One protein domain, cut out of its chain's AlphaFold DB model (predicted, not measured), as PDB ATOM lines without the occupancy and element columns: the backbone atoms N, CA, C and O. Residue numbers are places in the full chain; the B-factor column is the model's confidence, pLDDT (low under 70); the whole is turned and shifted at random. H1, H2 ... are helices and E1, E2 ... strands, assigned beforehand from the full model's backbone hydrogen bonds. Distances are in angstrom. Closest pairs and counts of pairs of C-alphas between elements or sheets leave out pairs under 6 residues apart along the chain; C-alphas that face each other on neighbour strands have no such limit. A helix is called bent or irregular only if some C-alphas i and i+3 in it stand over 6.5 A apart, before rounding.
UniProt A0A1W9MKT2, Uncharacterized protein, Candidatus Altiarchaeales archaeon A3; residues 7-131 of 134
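This is residues 7 to 131 of the 134 residues of an uncharacterized protein of Candidatus Altiarchaeales archaeon A3 (UniProt A0A1W9MKT2). Two small four-stranded sheets follow one another along the longest axis, with H1 packed on both; H3 covers the other face of the second sheet, and beyond H3 lie two long links with the short H2 between them. The printed part has 125 residues, with three named helices and eight named strands in the order E1 E2 E3 E4 H1 E5 E6 E7 E8 H2 H3. The sheets, in order E1 E2 E3 E4 and E5 E6 E7 E8, are antiparallel throughout, and the class is mixed, helices and strands. The whole is compact, with a radius of gyration of the C-alphas of 14.9 A and spans of 43 by 30 by 22 A.

E1, residues 7 to 9, begins at C-alpha 7 (107.022, 209.234, 161.956). E2 is residues 13 to 16, E3 19 to 22 and E4 27 to 30. H1, residues 31 to 40, is 12.7 A long; it is neither bent nor irregular, but only just: C-alphas 37 and 40 are 6.0 A apart. E5, residues 43 to 47, is followed by E6, residues 54 to 59 and 14.1 A long, E7, residues 64 to 68, and E8, residues 73 to 77. H2 is residues 95 to 100. H3, residues 116 to 131, is 22.6 A long and ends at C-alpha 131 (121.503, 187.767, 174.141).

E1 to E4 form a meander, each strand the antiparallel neighbour of the one before; N 7 and O 15 are 2.9 A apart, N 14 and O 21 2.8 A, and N 20 and O 29 2.8 A, within hydrogen-bond range. H1 is on this sheet, two layers, with C-alphas Ala 20 and Ser 31 4.9 A apart. E5 to E8 form a second meander, strongly twisted, with N 46 and O 56 2.8 A apart, N 57 and O 66 2.9 A, and N 76 and O 65 2.7 A. The closest C-alphas of E4 and E6 are those of Ile 28 and Cys 54, 4.8 A. H1 and H3 are on opposite faces of the second sheet, three layers. H1 has a height over the sheet of 9.5 A; H3 has one of 7.3 A and runs along the strands, at 8 degrees to E7 on the local plane. The closest C-alphas of H3 and E7 are those of Ala 123 and Ser 67, 4.9 A. H2 is on neither sheet and apart from H3. In H1, H2 and H3 every O i to N i+4 pair is within hydrogen-bond range.

The C-alphas farthest apart, those of Arg 7 and Gly 110, are 44.6 A apart. The printed part has no cut. The links E8 to H2, 17 residues, and H2 to H3, 15 residues, are long. The mean pLDDT of the printed part is 85.3; residues 90 to 98, 100 to 105 and 130 to 131 are under 70.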
ATOM      1  N   ARG A   7     106.235 208.596 163.018       84.56
ATOM      2  CA  ARG A   7     107.022 209.234 161.956       84.56
ATOM      3  C   ARG A   7     107.637 208.166 161.069       84.56
ATOM      4  O   ARG A   7     108.378 207.317 161.557       84.56
ATOM      5  N   ARG A   8     107.366 208.234 159.767       85.50
ATOM      6  CA  ARG A   8     107.955 207.348 158.757       85.50
ATOM      7  C   ARG A   8     109.113 208.060 158.073       85.50
ATOM      8  O   ARG A   8     108.956 209.188 157.611       85.50
ATOM      9  N   TYR A   9     110.268 207.412 158.012       83.06
ATOM     10  CA  TYR A   9     111.454 207.958 157.360       83.06
ATOM     11  C   TYR A   9     111.621 207.340 155.976       83.06
ATOM     12  O   TYR A   9     111.462 206.132 155.807       83.06
ATOM     13  N   LYS A  10     112.030 208.154 154.991       81.75
ATOM     14  CA  LYS A  10     112.343 207.686 153.625       81.75
ATOM     15  C   LYS A  10     113.398 206.572 153.593       81.75
ATOM     16  O   LYS A  10     113.426 205.789 152.658       81.75
ATOM     17  N   ALA A  11     114.228 206.488 154.632       82.38
ATOM     18  CA  ALA A  11     115.235 205.449 154.812       82.38
ATOM     19  C   ALA A  11     114.665 204.067 155.212       82.38
ATOM     20  O   ALA A  11     115.443 203.160 155.477       82.38
ATOM     21  N   GLY A  12     113.338 203.888 155.277       86.62
ATOM     22  CA  GLY A  12     112.713 202.565 155.427       86.62
ATOM     23  C   GLY A  12     112.483 202.102 156.870       86.62
ATOM     24  O   GLY A  12     112.532 200.905 157.143       86.62
ATOM     25  N   TYR A  13     112.231 203.027 157.802       91.38
ATOM     26  CA  TYR A  13     111.875 202.690 159.186       91.38
ATOM     27  C   TYR A  13     110.842 203.656 159.776       91.38
ATOM     28  O   TYR A  13     110.660 204.790 159.314       91.38
ATOM     29  N   ILE A  14     110.168 203.186 160.821       93.44
ATOM     30  CA  ILE A  14     109.083 203.865 161.527       93.44
ATOM     31  C   ILE A  14     109.557 204.199 162.940       93.44
ATOM     32  O   ILE A  14     110.163 203.365 163.605       93.44
ATOM     33  N   VAL A  15     109.268 205.406 163.424       91.81
ATOM     34  CA  VAL A  15     109.509 205.814 164.813       91.81
ATOM     35  C   VAL A  15     108.182 206.057 165.519       91.81
ATOM     36  O   VAL A  15     107.364 206.848 165.049       91.81
ATOM     37  N   ARG A  16     107.995 205.408 166.673       91.56
ATOM     38  CA  ARG A  16     106.857 205.599 167.584       91.56
ATOM     39  C   ARG A  16     107.401 206.048 168.943       91.56
ATOM     40  O   ARG A  16     107.948 205.253 169.705       91.56
ATOM     41  N   GLY A  17     107.300 207.343 169.246       88.25
ATOM     42  CA  GLY A  17     107.944 207.921 170.433       88.25
ATOM     43  C   GLY A  17     109.476 207.835 170.354       88.25
ATOM     44  O   GLY A  17     110.075 208.382 169.432       88.25
ATOM     45  N   CYS A  18     110.110 207.141 171.305       88.75
ATOM     46  CA  CYS A  18     111.568 206.943 171.347       88.75
ATOM     47  C   CYS A  18     112.038 205.629 170.696       88.75
ATOM     48  O   CYS A  18     113.237 205.357 170.678       88.75
ATOM     49  N   GLN A  19     111.114 204.817 170.179       92.25
ATOM     50  CA  GLN A  19     111.375 203.483 169.638       92.25
ATOM     51  C   GLN A  19     111.298 203.482 168.112       92.25
ATOM     52  O   GLN A  19     110.501 204.220 167.528       92.25
ATOM     53  N   ALA A  20     112.115 202.647 167.477       93.12
ATOM     54  CA  ALA A  20     112.168 202.477 166.034       93.12
ATOM     55  C   ALA A  20     111.877 201.035 165.613       93.12
ATOM     56  O   ALA A  20     112.247 200.080 166.297       93.12
ATOM     57  N   TYR A  21     111.234 200.908 164.457       92.69
ATOM     58  CA  TYR A  21     110.747 199.659 163.894       92.69
ATOM     59  C   TYR A  21     111.007 199.615 162.390       92.69
ATOM     60  O   TYR A  21     111.024 200.655 161.729       92.69
ATOM     61  N   THR A  22     111.177 198.421 161.831       91.19
ATOM     62  CA  THR A  22     111.176 198.227 160.377       91.19
ATOM     63  C   THR A  22     109.785 198.505 159.800       91.19
ATOM     64  O   THR A  22     108.800 198.613 160.533       91.19
ATOM     65  N   MET A  23     109.679 198.590 158.471       88.69
ATOM     66  CA  MET A  23     108.377 198.714 157.791       88.69
ATOM     67  C   MET A  23     107.436 197.533 158.073       88.69
ATOM     68  O   MET A  23     106.224 197.699 158.020       88.69
ATOM     69  N   ASN A  24     107.995 196.375 158.438       88.06
ATOM     70  CA  ASN A  24     107.258 195.174 158.846       88.06
ATOM     71  C   ASN A  24     107.052 195.107 160.373       88.06
ATOM     72  O   ASN A  24     106.890 194.025 160.935       88.06
ATOM     73  N   GLU A  25     107.146 196.254 161.051       87.94
ATOM     74  CA  GLU A  25     106.921 196.431 162.489       87.94
ATOM     75  C   GLU A  25     107.834 195.601 163.411       87.94
ATOM     76  O   GLU A  25     107.519 195.372 164.579       87.94
ATOM     77  N   LYS A  26     109.008 195.177 162.929       89.94
ATOM     78  CA  LYS A  26     110.013 194.516 163.777       89.94
ATOM     79  C   LYS A  26     110.825 195.557 164.531       89.94
ATOM     80  O   LYS A  26     111.239 196.554 163.945       89.94
ATOM     81  N   TYR A  27     111.033 195.350 165.826       90.56
ATOM     82  CA  TYR A  27     111.692 196.335 166.684       90.56
ATOM     83  C   TYR A  27     113.186 196.423 166.375       90.56
ATOM     84  O   TYR A  27     113.858 195.405 166.386       90.56
ATOM     85  N   ILE A  28     113.717 197.620 166.128       91.00
ATOM     86  CA  ILE A  28     115.148 197.833 165.834       91.00
ATOM     87  C   ILE A  28     115.910 198.267 167.091       91.00
ATOM     88  O   ILE A  28     117.078 197.931 167.270       91.00
ATOM     89  N   GLY A  29     115.264 199.060 167.948       89.38
ATOM     90  CA  GLY A  29     115.909 199.718 169.079       89.38
ATOM     91  C   GLY A  29     115.390 201.138 169.295       89.38
ATOM     92  O   GLY A  29     114.278 201.489 168.894       89.38
ATOM     93  N   SER A  30     116.213 201.986 169.914       92.00
ATOM     94  CA  SER A  30     115.893 203.409 170.053       92.00
ATOM     95  C   SER A  30     115.923 204.131 168.701       92.00
ATOM     96  O   SER A  30     116.643 203.741 167.780       92.00
ATOM     97  N   SER A  31     115.190 205.239 168.581       91.94
ATOM     98  CA  SER A  31     115.199 206.080 167.376       91.94
ATOM     99  C   SER A  31     116.594 206.607 167.023       91.94
ATOM    100  O   SER A  31     116.942 206.692 165.847       91.94
ATOM    101  N   LYS A  32     117.421 206.895 168.037       91.75
ATOM    102  CA  LYS A  32     118.825 207.294 167.864       91.75
ATOM    103  C   LYS A  32     119.669 206.154 167.291       91.75
ATOM    104  O   LYS A  32     120.428 206.391 166.352       91.75
ATOM    105  N   LEU A  33     119.511 204.938 167.822       90.62
ATOM    106  CA  LEU A  33     120.221 203.756 167.328       90.62
ATOM    107  C   LEU A  33     119.824 203.451 165.880       90.62
ATOM    108  O   LEU A  33     120.696 203.336 165.027       90.62
ATOM    109  N   ALA A  34     118.525 203.419 165.570       92.25
ATOM    110  CA  ALA A  34     118.051 203.166 164.209       92.25
ATOM    111  C   ALA A  34     118.548 204.218 163.208       92.25
ATOM    112  O   ALA A  34     118.981 203.869 162.112       92.25
ATOM    113  N   HIS A  35     118.559 205.499 163.586       92.50
ATOM    114  CA  HIS A  35     119.126 206.545 162.738       92.50
ATOM    115  C   HIS A  35     120.631 206.335 162.500       92.50
ATOM    116  O   HIS A  35     121.103 206.481 161.374       92.50
ATOM    117  N   PHE A  36     121.394 205.968 163.534       92.50
ATOM    118  CA  PHE A  36     122.817 205.660 163.388       92.50
ATOM    119  C   PHE A  36     123.054 204.456 162.460       92.50
ATOM    120  O   PHE A  36     123.837 204.566 161.519       92.50
ATOM    121  N   LEU A  37     122.347 203.344 162.674       92.69
ATOM    122  CA  LEU A  37     122.499 202.122 161.881       92.69
ATOM    123  C   LEU A  37     122.101 202.341 160.414       92.69
ATOM    124  O   LEU A  37     122.880 202.066 159.505       92.69
ATOM    125  N   ILE A  38     120.911 202.888 160.171       93.75
ATOM    126  CA  ILE A  38     120.340 202.956 158.822       93.75
ATOM    127  C   ILE A  38     120.892 204.152 158.051       93.75
ATOM    128  O   ILE A  38     121.370 204.004 156.931       93.75
ATOM    129  N   VAL A  39     120.834 205.351 158.637       92.19
ATOM    130  CA  VAL A  39     121.147 206.590 157.908       92.19
ATOM    131  C   VAL A  39     122.647 206.852 157.886       92.19
ATOM    132  O   VAL A  39     123.181 207.215 156.843       92.19
ATOM    133  N   LYS A  40     123.340 206.670 159.017       92.12
ATOM    134  CA  LYS A  40     124.782 206.970 159.093       92.12
ATOM    135  C   LYS A  40     125.664 205.815 158.628       92.12
ATOM    136  O   LYS A  40     126.723 206.070 158.067       92.12
ATOM    137  N   LYS A  41     125.264 204.567 158.892       92.06
ATOM    138  CA  LYS A  41     126.053 203.371 158.551       92.06
ATOM    139  C   LYS A  41     125.549 202.610 157.323       92.06
ATOM    140  O   LYS A  41     126.278 201.759 156.823       92.06
ATOM    141  N   GLY A  42     124.344 202.896 156.825       93.62
ATOM    142  CA  GLY A  42     123.783 202.177 155.676       93.62
ATOM    143  C   GLY A  42     123.517 200.694 155.957       93.62
ATOM    144  O   GLY A  42     123.543 199.885 155.032       93.62
ATOM    145  N   ILE A  43     123.313 200.330 157.227       94.25
ATOM    146  CA  ILE A  43     123.007 198.965 157.660       94.25
ATOM    147  C   ILE A  43     121.503 198.751 157.528       94.25
ATOM    148  O   ILE A  43     120.716 199.506 158.102       94.25
ATOM    149  N   MET A  44     121.105 197.711 156.799       93.69
ATOM    150  CA  MET A  44     119.709 197.312 156.641       93.69
ATOM    151  C   MET A  44     119.326 196.291 157.723       93.69
ATOM    152  O   MET A  44     119.868 195.185 157.693       93.69
ATOM    153  N   PRO A  45     118.445 196.629 158.689       93.06
ATOM    154  CA  PRO A  45     118.161 195.749 159.816       93.06
ATOM    155  C   PRO A  45     117.296 194.544 159.469       93.06
ATOM    156  O   PRO A  45     116.302 194.663 158.755       93.06
ATOM    157  N   GLU A  46     117.628 193.409 160.075       91.31
ATOM    158  CA  GLU A  46     116.948 192.129 159.932       91.31
ATOM    159  C   GLU A  46     116.777 191.442 161.293       91.31
ATOM    160  O   GLU A  46     117.586 191.590 162.212       91.31
ATOM    161  N   THR A  47     115.690 190.684 161.428       86.75
ATOM    162  CA  THR A  47     115.490 189.743 162.537       86.75
ATOM    163  C   THR A  47     116.169 188.419 162.222       86.75
ATOM    164  O   THR A  47     116.111 187.953 161.082       86.75
ATOM    165  N   THR A  48     116.720 187.762 163.235       80.44
ATOM    166  CA  THR A  48     117.104 186.350 163.137       80.44
ATOM    167  C   THR A  48     115.884 185.439 163.352       80.44
ATOM    168  O   THR A  48     114.871 185.888 163.908       80.44
ATOM    169  N   PRO A  49     115.916 184.177 162.881       72.00
ATOM    170  CA  PRO A  49     114.849 183.213 163.147       72.00
ATOM    171  C   PRO A  49     114.533 183.122 164.647       72.00
ATOM    172  O   PRO A  49     115.427 183.118 165.484       72.00
ATOM    173  N   GLY A  50     113.246 183.108 164.998       70.38
ATOM    174  CA  GLY A  50     112.797 183.045 166.395       70.38
ATOM    175  C   GLY A  50     112.839 184.371 167.169       70.38
ATOM    176  O   GLY A  50     112.199 184.470 168.214       70.38
ATOM    177  N   GLN A  51     113.495 185.417 166.652       74.06
ATOM    178  CA  GLN A  51     113.594 186.715 167.325       74.06
ATOM    179  C   GLN A  51     112.547 187.724 166.837       74.06
ATOM    180  O   GLN A  51     112.172 187.791 165.664       74.06
ATOM    181  N   ARG A  52     112.066 188.564 167.762       77.44
ATOM    182  CA  ARG A  52     111.153 189.690 167.457       77.44
ATOM    183  C   ARG A  52     111.886 191.017 167.247       77.44
ATOM    184  O   ARG A  52     111.267 191.998 166.829       77.44
ATOM    185  N   ILE A  53     113.181 191.039 167.551       85.25
ATOM    186  CA  ILE A  53     114.041 192.218 167.549       85.25
ATOM    187  C   ILE A  53     115.039 192.089 166.398       85.25
ATOM    188  O   ILE A  53     115.609 191.024 166.177       85.25
ATOM    189  N   CYS A  54     115.224 193.165 165.641       87.00
ATOM    190  CA  CYS A  54     116.296 193.286 164.672       87.00
ATOM    191  C   CYS A  54     117.602 193.544 165.418       87.00
ATOM    192  O   CYS A  54     117.794 194.609 166.007       87.00
ATOM    193  N   CYS A  55     118.480 192.558 165.366       89.44
ATOM    194  CA  CYS A  55     119.775 192.546 166.034       89.44
ATOM    195  C   CYS A  55     120.931 192.308 165.056       89.44
ATOM    196  O   CYS A  55     122.087 192.385 165.460       89.44
ATOM    197  N   ILE A  56     120.636 192.057 163.776       93.44
ATOM    198  CA  ILE A  56     121.631 191.930 162.710       93.44
ATOM    199  C   ILE A  56     121.247 192.773 161.498       93.44
ATOM    200  O   ILE A  56     120.091 193.166 161.339       93.44
ATOM    201  N   GLY A  57     122.194 193.043 160.605       94.38
ATOM    202  CA  GLY A  57     121.891 193.750 159.367       94.38
ATOM    203  C   GLY A  57     123.057 193.832 158.399       94.38
ATOM    204  O   GLY A  57     124.220 193.830 158.798       94.38
ATOM    205  N   PHE A  58     122.745 193.930 157.112       96.31
ATOM    206  CA  PHE A  58     123.749 193.987 156.055       96.31
ATOM    207  C   PHE A  58     124.050 195.429 155.642       96.31
ATOM    208  O   PHE A  58     123.136 196.215 155.391       96.31
ATOM    209  N   CYS A  59     125.332 195.773 155.520       96.00
ATOM    210  CA  CYS A  59     125.776 197.018 154.900       96.00
ATOM    211  C   CYS A  59     126.325 196.727 153.502       96.00
ATOM    212  O   CYS A  59     127.436 196.211 153.348       96.00
ATOM    213  N   LYS A  60     125.568 197.111 152.469       93.19
ATOM    214  CA  LYS A  60     125.971 196.917 151.068       93.19
ATOM    215  C   LYS A  60     127.227 197.714 150.704       93.19
ATOM    216  O   LYS A  60     128.023 197.234 149.906       93.19
ATOM    217  N   GLY A  61     127.413 198.902 151.284       92.62
ATOM    218  CA  GLY A  61     128.593 199.734 151.027       92.62
ATOM    219  C   GLY A  61     129.887 199.095 151.532       92.62
ATOM    220  O   GLY A  61     130.896 199.135 150.839       92.62
ATOM    221  N   GLU A  62     129.841 198.452 152.703       93.62
ATOM    222  CA  GLU A  62     131.014 197.804 153.303       93.62
ATOM    223  C   GLU A  62     131.151 196.314 152.952       93.62
ATOM    224  O   GLU A  62     132.177 195.719 153.269       93.62
ATOM    225  N   GLN A  63     130.138 195.702 152.323       95.44
ATOM    226  CA  GLN A  63     130.055 194.248 152.107       95.44
ATOM    227  C   GLN A  63     130.252 193.460 153.418       95.44
ATOM    228  O   GLN A  63     130.963 192.456 153.473       95.44
ATOM    229  N   LYS A  64     129.612 193.940 154.493       96.88
ATOM    230  CA  LYS A  64     129.712 193.380 155.848       96.88
ATOM    231  C   LYS A  64     128.347 193.140 156.463       96.88
ATOM    232  O   LYS A  64     127.408 193.912 156.254       96.88
ATOM    233  N   TRP A  65     128.279 192.104 157.284       96.19
ATOM    234  CA  TRP A  65     127.168 191.862 158.193       96.19
ATOM    235  C   TRP A  65     127.494 192.415 159.566       96.19
ATOM    236  O   TRP A  65     128.576 192.184 160.090       96.19
ATOM    237  N   TYR A  66     126.552 193.138 160.147       95.19
ATOM    238  CA  TYR A  66     126.659 193.678 161.488       95.19
ATOM    239  C   TYR A  66     125.711 192.959 162.424       95.19
ATOM    240  O   TYR A  66     124.645 192.507 162.013       95.19
ATOM    241  N   SER A  67     126.109 192.916 163.683       92.31
ATOM    242  CA  SER A  67     125.289 192.508 164.810       92.31
ATOM    243  C   SER A  67     125.370 193.582 165.885       92.31
ATOM    244  O   SER A  67     126.412 194.230 166.028       92.31
ATOM    245  N   TRP A  68     124.283 193.826 166.610       89.94
ATOM    246  CA  TRP A  68     124.261 194.834 167.663       89.94
ATOM    247  C   TRP A  68     123.350 194.485 168.831       89.94
ATOM    248  O   TRP A  68     122.361 193.766 168.716       89.94
ATOM    249  N   SER A  69     123.677 195.104 169.958       83.00
ATOM    250  CA  SER A  69     122.871 195.173 171.167       83.00
ATOM    251  C   SER A  69     122.606 196.646 171.514       83.00
ATOM    252  O   SER A  69     122.813 197.543 170.694       83.00
ATOM    253  N   GLN A  70     122.147 196.935 172.734       73.62
ATOM    254  CA  GLN A  70     122.038 198.323 173.197       73.62
ATOM    255  C   GLN A  70     123.400 199.027 173.314       73.62
ATOM    256  O   GLN A  70     123.450 200.253 173.219       73.62
ATOM    257  N   VAL A  71     124.480 198.270 173.530       78.00
ATOM    258  CA  VAL A  71     125.804 198.810 173.886       78.00
ATOM    259  C   VAL A  71     126.916 198.408 172.918       78.00
ATOM    260  O   VAL A  71     127.919 199.112 172.831       78.00
ATOM    261  N   TYR A  72     126.742 197.326 172.156       83.62
ATOM    262  CA  TYR A  72     127.762 196.818 171.239       83.62
ATOM    263  C   TYR A  72     127.269 196.822 169.797       83.62
ATOM    264  O   TYR A  72     126.097 196.573 169.532       83.62
ATOM    265  N   ILE A  73     128.187 197.078 168.865       90.00
ATOM    266  CA  ILE A  73     127.987 196.904 167.426       90.00
ATOM    267  C   ILE A  73     129.249 196.231 166.891       90.00
ATOM    268  O   ILE A  73     130.336 196.798 166.992       90.00
ATOM    269  N   CYS A  74     129.109 195.041 166.319       92.69
ATOM    270  CA  CYS A  74     130.203 194.274 165.732       92.69
ATOM    271  C   CYS A  74     129.936 194.038 164.244       92.69
ATOM    272  O   CYS A  74     128.785 193.877 163.845       92.69
ATOM    273  N   GLY A  75     130.983 194.055 163.417       94.12
ATOM    274  CA  GLY A  75     130.890 193.904 161.966       94.12
ATOM    275  C   GLY A  75     131.803 192.798 161.449       94.12
ATOM    276  O   GLY A  75     132.987 192.761 161.775       94.12
ATOM    277  N   PHE A  76     131.262 191.945 160.589       95.31
ATOM    278  CA  PHE A  76     131.908 190.771 160.021       95.31
ATOM    279  C   PHE A  76     131.951 190.896 158.498       95.31
ATOM    280  O   PHE A  76     130.922 191.087 157.847       95.31
ATOM    281  N   GLY A  77     133.151 190.802 157.929       96.25
ATOM    282  CA  GLY A  77     133.394 190.850 156.486       96.25
ATOM    283  C   GLY A  77     134.083 189.591 155.982       96.25
ATOM    284  O   GLY A  77     134.566 188.779 156.774       96.25
ATOM    285  N   ILE A  78     134.128 189.432 154.660       96.38
ATOM    286  CA  ILE A  78     134.872 188.336 154.034       96.38
ATOM    287  C   ILE A  78     136.349 188.455 154.432       96.38
ATOM    288  O   ILE A  78     136.912 189.548 154.460       96.38
ATOM    289  N   GLY A  79     136.958 187.325 154.779       94.38
ATOM    290  CA  GLY A  79     138.310 187.232 155.320       94.38
ATOM    291  C   GLY A  79     138.395 187.397 156.840       94.38
ATOM    292  O   GLY A  79     139.485 187.254 157.386       94.38
ATOM    293  N   HIS A  80     137.287 187.665 157.541       93.75
ATOM    294  CA  HIS A  80     137.288 187.692 159.004       93.75
ATOM    295  C   HIS A  80     137.649 186.311 159.566       93.75
ATOM    296  O   HIS A  80     137.071 185.302 159.155       93.75
ATOM    297  N   ILE A  81     138.600 186.285 160.500       93.75
ATOM    298  CA  ILE A  81     139.107 185.068 161.133       93.75
ATOM    299  C   ILE A  81     138.664 185.071 162.588       93.75
ATOM    300  O   ILE A  81     139.060 185.958 163.344       93.75
ATOM    301  N   VAL A  82     137.894 184.058 162.966       91.00
ATOM    302  CA  VAL A  82     137.449 183.852 164.343       91.00
ATOM    303  C   VAL A  82     138.621 183.392 165.193       91.00
ATOM    304  O   VAL A  82     139.310 182.423 164.862       91.00
ATOM    305  N   ARG A  83     138.849 184.075 166.306       88.56
ATOM    306  CA  ARG A  83     139.916 183.776 167.259       88.56
ATOM    307  C   ARG A  83     139.351 183.084 168.489       88.56
ATOM    308  O   ARG A  83     138.164 183.142 168.795       88.56
ATOM    309  N   LYS A  84     140.233 182.388 169.205       85.00
ATOM    310  CA  LYS A  84     139.885 181.788 170.493       85.00
ATOM    311  C   LYS A  84     139.519 182.904 171.476       85.00
ATOM    312  O   LYS A  84     140.326 183.808 171.669       85.00
ATOM    313  N   GLY A  85     138.346 182.794 172.099       80.25
ATOM    314  CA  GLY A  85     137.824 183.792 173.036       80.25
ATOM    315  C   GLY A  85     136.969 184.884 172.389       80.25
ATOM    316  O   GLY A  85     136.522 185.780 173.096       80.25
ATOM    317  N   ASP A  86     136.722 184.832 171.076       83.44
ATOM    318  CA  ASP A  86     135.698 185.692 170.479       83.44
ATOM    319  C   ASP A  86     134.310 185.229 170.940       83.44
ATOM    320  O   ASP A  86     134.038 184.028 170.965       83.44
ATOM    321  N   SER A  87     133.388 186.159 171.209       79.19
ATOM    322  CA  SER A  87     132.029 185.832 171.682       79.19
ATOM    323  C   SER A  87     131.251 184.911 170.731       79.19
ATOM    324  O   SER A  87     130.407 184.136 171.164       79.19
ATOM    325  N   VAL A  88     131.573 184.923 169.431       77.94
ATOM    326  CA  VAL A  88     130.991 183.989 168.446       77.94
ATOM    327  C   VAL A  88     131.387 182.525 168.681       77.94
ATOM    328  O   VAL A  88     130.765 181.644 168.104       77.94
ATOM    329  N   THR A  89     132.421 182.260 169.490       74.50
ATOM    330  CA  THR A  89     132.893 180.904 169.831       74.50
ATOM    331  C   THR A  89     132.254 180.329 171.091       74.50
ATOM    332  O   THR A  89     132.424 179.143 171.359       74.50
ATOM    333  N   GLU A  90     131.517 181.142 171.853       64.62
ATOM    334  CA  GLU A  90     130.930 180.761 173.147       64.62
ATOM    335  C   GLU A  90     129.507 180.202 173.024       64.62
ATOM    336  O   GLU A  90     128.953 179.684 173.992       64.62
ATOM    337  N   SER A  91     128.902 180.270 171.835       61.03
ATOM    338  CA  SER A  91     127.614 179.636 171.572       61.03
ATOM    339  C   SER A  91     127.807 178.122 171.426       61.03
ATOM    340  O   SER A  91     127.843 177.597 170.314       61.03
ATOM    341  N   GLU A  92     127.986 177.412 172.539       61.47
ATOM    342  CA  GLU A  92     127.916 175.950 172.571       61.47
ATOM    343  C   GLU A  92     126.442 175.530 172.495       61.47
ATOM    344  O   GLU A  92     125.771 175.327 173.507       61.47
ATOM    345  N   TRP A  93     125.899 175.439 171.279       65.00
ATOM    346  CA  TRP A  93     124.537 174.947 171.098       65.00
ATOM    347  C   TRP A  93     124.445 173.492 171.542       65.00
ATOM    348  O   TRP A  93     125.275 172.657 171.168       65.00
ATOM    349  N   SER A  94     123.401 173.171 172.313       60.56
ATOM    350  CA  SER A  94     123.105 171.781 172.640       60.56
ATOM    351  C   SER A  94     122.791 171.003 171.359       60.56
ATOM    352  O   SER A  94     122.200 171.534 170.414       60.56
ATOM    353  N   ASN A  95     123.139 169.715 171.337       66.12
ATOM    354  CA  ASN A  95     122.840 168.842 170.196       66.12
ATOM    355  C   ASN A  95     121.340 168.833 169.844       66.12
ATOM    356  O   ASN A  95     120.987 168.710 168.676       66.12
ATOM    357  N   GLU A  96     120.454 169.003 170.833       66.12
ATOM    358  CA  GLU A  96     119.006 169.086 170.605       66.12
ATOM    359  C   GLU A  96     118.602 170.357 169.836       66.12
ATOM    360  O   GLU A  96     117.710 170.307 168.989       66.12
ATOM    361  N   TYR A  97     119.263 171.490 170.099       65.69
ATOM    362  CA  TYR A  97     119.003 172.741 169.386       65.69
ATOM    363  C   TYR A  97     119.511 172.674 167.943       65.69
ATOM    364  O   TYR A  97     118.769 173.004 167.021       65.69
ATOM    365  N   LEU A  98     120.725 172.151 167.737       68.56
ATOM    366  CA  LEU A  98     121.303 171.940 166.402       68.56
ATOM    367  C   LEU A  98     120.450 170.997 165.537       68.56
ATOM    368  O   LEU A  98     120.356 171.182 164.328       68.56
ATOM    369  N   LEU A  99     119.773 170.017 166.149       70.12
ATOM    370  CA  LEU A  99     118.856 169.121 165.437       70.12
ATOM    371  C   LEU A  99     117.605 169.850 164.909       70.12
ATOM    372  O   LEU A  99     117.076 169.490 163.860       70.12
ATOM    373  N   LYS A 100     117.119 170.856 165.648       67.56
ATOM    374  CA  LYS A 100     115.949 171.675 165.282       67.56
ATOM    375  C   LYS A 100     116.315 172.851 164.369       67.56
ATOM    376  O   LYS A 100     115.437 173.357 163.675       67.56
ATOM    377  N   HIS A 101     117.588 173.243 164.362       63.25
ATOM    378  CA  HIS A 101     118.141 174.377 163.622       63.25
ATOM    379  C   HIS A 101     119.399 173.959 162.843       63.25
ATOM    380  O   HIS A 101     120.504 174.370 163.201       63.25
ATOM    381  N   PRO A 102     119.267 173.133 161.788       63.06
ATOM    382  CA  PRO A 102     120.406 172.654 160.999       63.06
ATOM    383  C   PRO A 102     121.153 173.775 160.255       63.06
ATOM    384  O   PRO A 102     122.258 173.565 159.757       63.06
ATOM    385  N   GLU A 103     120.565 174.970 160.151       57.81
ATOM    386  CA  GLU A 103     121.219 176.187 159.670       57.81
ATOM    387  C   GLU A 103     122.256 176.763 160.649       57.81
ATOM    388  O   GLU A 103     123.114 177.554 160.239       57.81
ATOM    389  N   THR A 104     122.170 176.372 161.921       64.69
ATOM    390  CA  THR A 104     123.029 176.827 163.009       64.69
ATOM    391  C   THR A 104     124.144 175.808 163.221       64.69
ATOM    392  O   THR A 104     123.911 174.608 163.309       64.69
ATOM    393  N   GLU A 105     125.382 176.284 163.298       67.19
ATOM    394  CA  GLU A 105     126.571 175.456 163.506       67.19
ATOM    395  C   GLU A 105     127.454 176.113 164.568       67.19
ATOM    396  O   GLU A 105     127.551 177.341 164.631       67.19
ATOM    397  N   ASN A 106     128.121 175.302 165.392       73.44
ATOM    398  CA  ASN A 106     129.080 175.808 166.371       73.44
ATOM    399  C   ASN A 106     130.301 176.404 165.655       73.44
ATOM    400  O   ASN A 106     131.084 175.689 165.024       73.44
ATOM    401  N   ILE A 107     130.482 177.718 165.786       84.06
ATOM    402  CA  ILE A 107     131.602 178.437 165.179       84.06
ATOM    403  C   ILE A 107     132.843 178.242 166.048       84.06
ATOM    404  O   ILE A 107     132.890 178.644 167.207       84.06
ATOM    405  N   LYS A 108     133.882 177.625 165.481       85.12
ATOM    406  CA  LYS A 108     135.140 177.356 166.189       85.12
ATOM    407  C   LYS A 108     136.202 178.398 165.860       85.12
ATOM    408  O   LYS A 108     136.229 178.966 164.767       85.12
ATOM    409  N   ALA A 109     137.133 178.588 166.792       87.44
ATOM    410  CA  ALA A 109     138.358 179.334 166.529       87.44
ATOM    411  C   ALA A 109     139.076 178.769 165.287       87.44
ATOM    412  O   ALA A 109     139.185 177.555 165.117       87.44
ATOM    413  N   GLY A 110     139.552 179.660 164.421       87.69
ATOM    414  CA  GLY A 110     140.116 179.321 163.116       87.69
ATOM    415  C   GLY A 110     139.103 179.327 161.967       87.69
ATOM    416  O   GLY A 110     139.516 179.200 160.815       87.69
ATOM    417  N   PHE A 111     137.804 179.516 162.231       90.19
ATOM    418  CA  PHE A 111     136.823 179.735 161.169       90.19
ATOM    419  C   PHE A 111     137.147 181.015 160.388       90.19
ATOM    420  O   PHE A 111     137.376 182.074 160.973       90.19
ATOM    421  N   VAL A 112     137.142 180.917 159.059       94.31
ATOM    422  CA  VAL A 112     137.384 182.041 158.149       94.31
ATOM    423  C   VAL A 112     136.118 182.286 157.345       94.31
ATOM    424  O   VAL A 112     135.676 181.399 156.615       94.31
ATOM    425  N   ALA A 113     135.560 183.491 157.435       94.19
ATOM    426  CA  ALA A 113     134.414 183.871 156.621       94.19
ATOM    427  C   ALA A 113     134.834 184.009 155.153       94.19
ATOM    428  O   ALA A 113     135.540 184.948 154.793       94.19
ATOM    429  N   LYS A 114     134.420 183.078 154.291       95.44
ATOM    430  CA  LYS A 114     134.771 183.090 152.859       95.44
ATOM    431  C   LYS A 114     133.681 183.727 152.006       95.44
ATOM    432  O   LYS A 114     133.953 184.201 150.908       95.44
ATOM    433  N   THR A 115     132.455 183.744 152.512       95.62
ATOM    434  CA  THR A 115     131.273 184.245 151.815       95.62
ATOM    435  C   THR A 115     130.514 185.258 152.668       95.62
ATOM    436  O   THR A 115     130.644 185.290 153.891       95.62
ATOM    437  N   LEU A 116     129.648 186.057 152.037       93.38
ATOM    438  CA  LEU A 116     128.720 186.927 152.772       93.38
ATOM    439  C   LEU A 116     127.775 186.134 153.681       93.38
ATOM    440  O   LEU A 116     127.344 186.648 154.711       93.38
ATOM    441  N   ASN A 117     127.463 184.888 153.318       92.06
ATOM    442  CA  ASN A 117     126.657 184.019 154.160       92.06
ATOM    443  C   ASN A 117     127.415 183.618 155.433       92.06
ATOM    444  O   ASN A 117     126.830 183.614 156.508       92.06
ATOM    445  N   ASP A 118     128.724 183.375 155.342       91.56
ATOM    446  CA  ASP A 118     129.562 183.130 156.522       91.56
ATOM    447  C   ASP A 118     129.606 184.356 157.440       91.56
ATOM    448  O   ASP A 118     129.492 184.234 158.656       91.56
ATOM    449  N   CYS A 119     129.700 185.558 156.866       93.88
ATOM    450  CA  CYS A 119     129.618 186.800 157.635       93.88
ATOM    451  C   CYS A 119     128.268 186.945 158.348       93.88
ATOM    452  O   CYS A 119     128.222 187.368 159.503       93.88
ATOM    453  N   ARG A 120     127.168 186.575 157.680       92.69
ATOM    454  CA  ARG A 120     125.833 186.558 158.286       92.69
ATOM    455  C   ARG A 120     125.769 185.570 159.446       92.69
ATOM    456  O   ARG A 120     125.273 185.941 160.503       92.69
ATOM    457  N   LYS A 121     126.311 184.357 159.280       89.12
ATOM    458  CA  LYS A 121     126.397 183.351 160.353       89.12
ATOM    459  C   LYS A 121     127.133 183.896 161.580       89.12
ATOM    460  O   LYS A 121     126.634 183.763 162.690       89.12
ATOM    461  N   LEU A 122     128.259 184.587 161.380       90.19
ATOM    462  CA  LEU A 122     128.996 185.232 162.474       90.19
ATOM    463  C   LEU A 122     128.173 186.319 163.176       90.19
ATOM    464  O   LEU A 122     128.164 186.386 164.403       90.19
ATOM    465  N   ALA A 123     127.444 187.143 162.419       91.38
ATOM    466  CA  ALA A 123     126.568 188.161 162.995       91.38
ATOM    467  C   ALA A 123     125.429 187.552 163.835       91.38
ATOM    468  O   ALA A 123     125.107 188.086 164.900       91.38
ATOM    469  N   VAL A 124     124.853 186.435 163.380       87.50
ATOM    470  CA  VAL A 124     123.827 185.678 164.116       87.50
ATOM    471  C   VAL A 124     124.406 185.122 165.419       87.50
ATOM    472  O   VAL A 124     123.902 185.472 166.484       87.50
ATOM    473  N   ALA A 125     125.519 184.386 165.355       85.88
ATOM    474  CA  ALA A 125     126.167 183.809 166.538       85.88
ATOM    475  C   ALA A 125     126.587 184.880 167.563       85.88
ATOM    476  O   ALA A 125     126.446 184.707 168.775       85.88
ATOM    477  N   PHE A 126     127.058 186.039 167.087       86.75
ATOM    478  CA  PHE A 126     127.365 187.171 167.962       86.75
ATOM    479  C   PHE A 126     126.107 187.732 168.631       86.75
ATOM    480  O   PHE A 126     126.130 188.080 169.808       86.75
ATOM    481  N   SER A 127     124.997 187.823 167.895       83.88
ATOM    482  CA  SER A 127     123.743 188.295 168.479       83.88
ATOM    483  C   SER A 127     123.253 187.351 169.572       83.88
ATOM    484  O   SER A 127     122.706 187.814 170.570       83.88
ATOM    485  N   GLU A 128     123.395 186.045 169.375       78.69
ATOM    486  CA  GLU A 128     122.919 185.028 170.311       78.69
ATOM    487  C   GLU A 128     123.770 184.982 171.581       78.69
ATOM    488  O   GLU A 128     123.213 185.019 172.677       78.69
ATOM    489  N   SER A 129     125.102 185.027 171.453       74.19
ATOM    490  CA  SER A 129     126.006 185.168 172.609       74.19
ATOM    491  C   SER A 129     125.746 186.463 173.387       74.19
ATOM    492  O   SER A 129     125.663 186.446 174.612       74.19
ATOM    493  N   ALA A 130     125.505 187.581 172.697       64.69
ATOM    494  CA  ALA A 130     125.138 188.841 173.345       64.69
ATOM    495  C   ALA A 130     123.745 188.808 174.005       64.69
ATOM    496  O   ALA A 130     123.468 189.639 174.871       64.69
ATOM    497  N   SER A 131     122.868 187.875 173.612       58.88
ATOM    498  CA  SER A 131     121.503 187.767 174.141       58.88
ATOM    499  C   SER A 131     121.409 187.004 175.464       58.88
ATOM    500  O   SER A 131     120.397 187.128 176.142       58.88
TER     501      SER A 131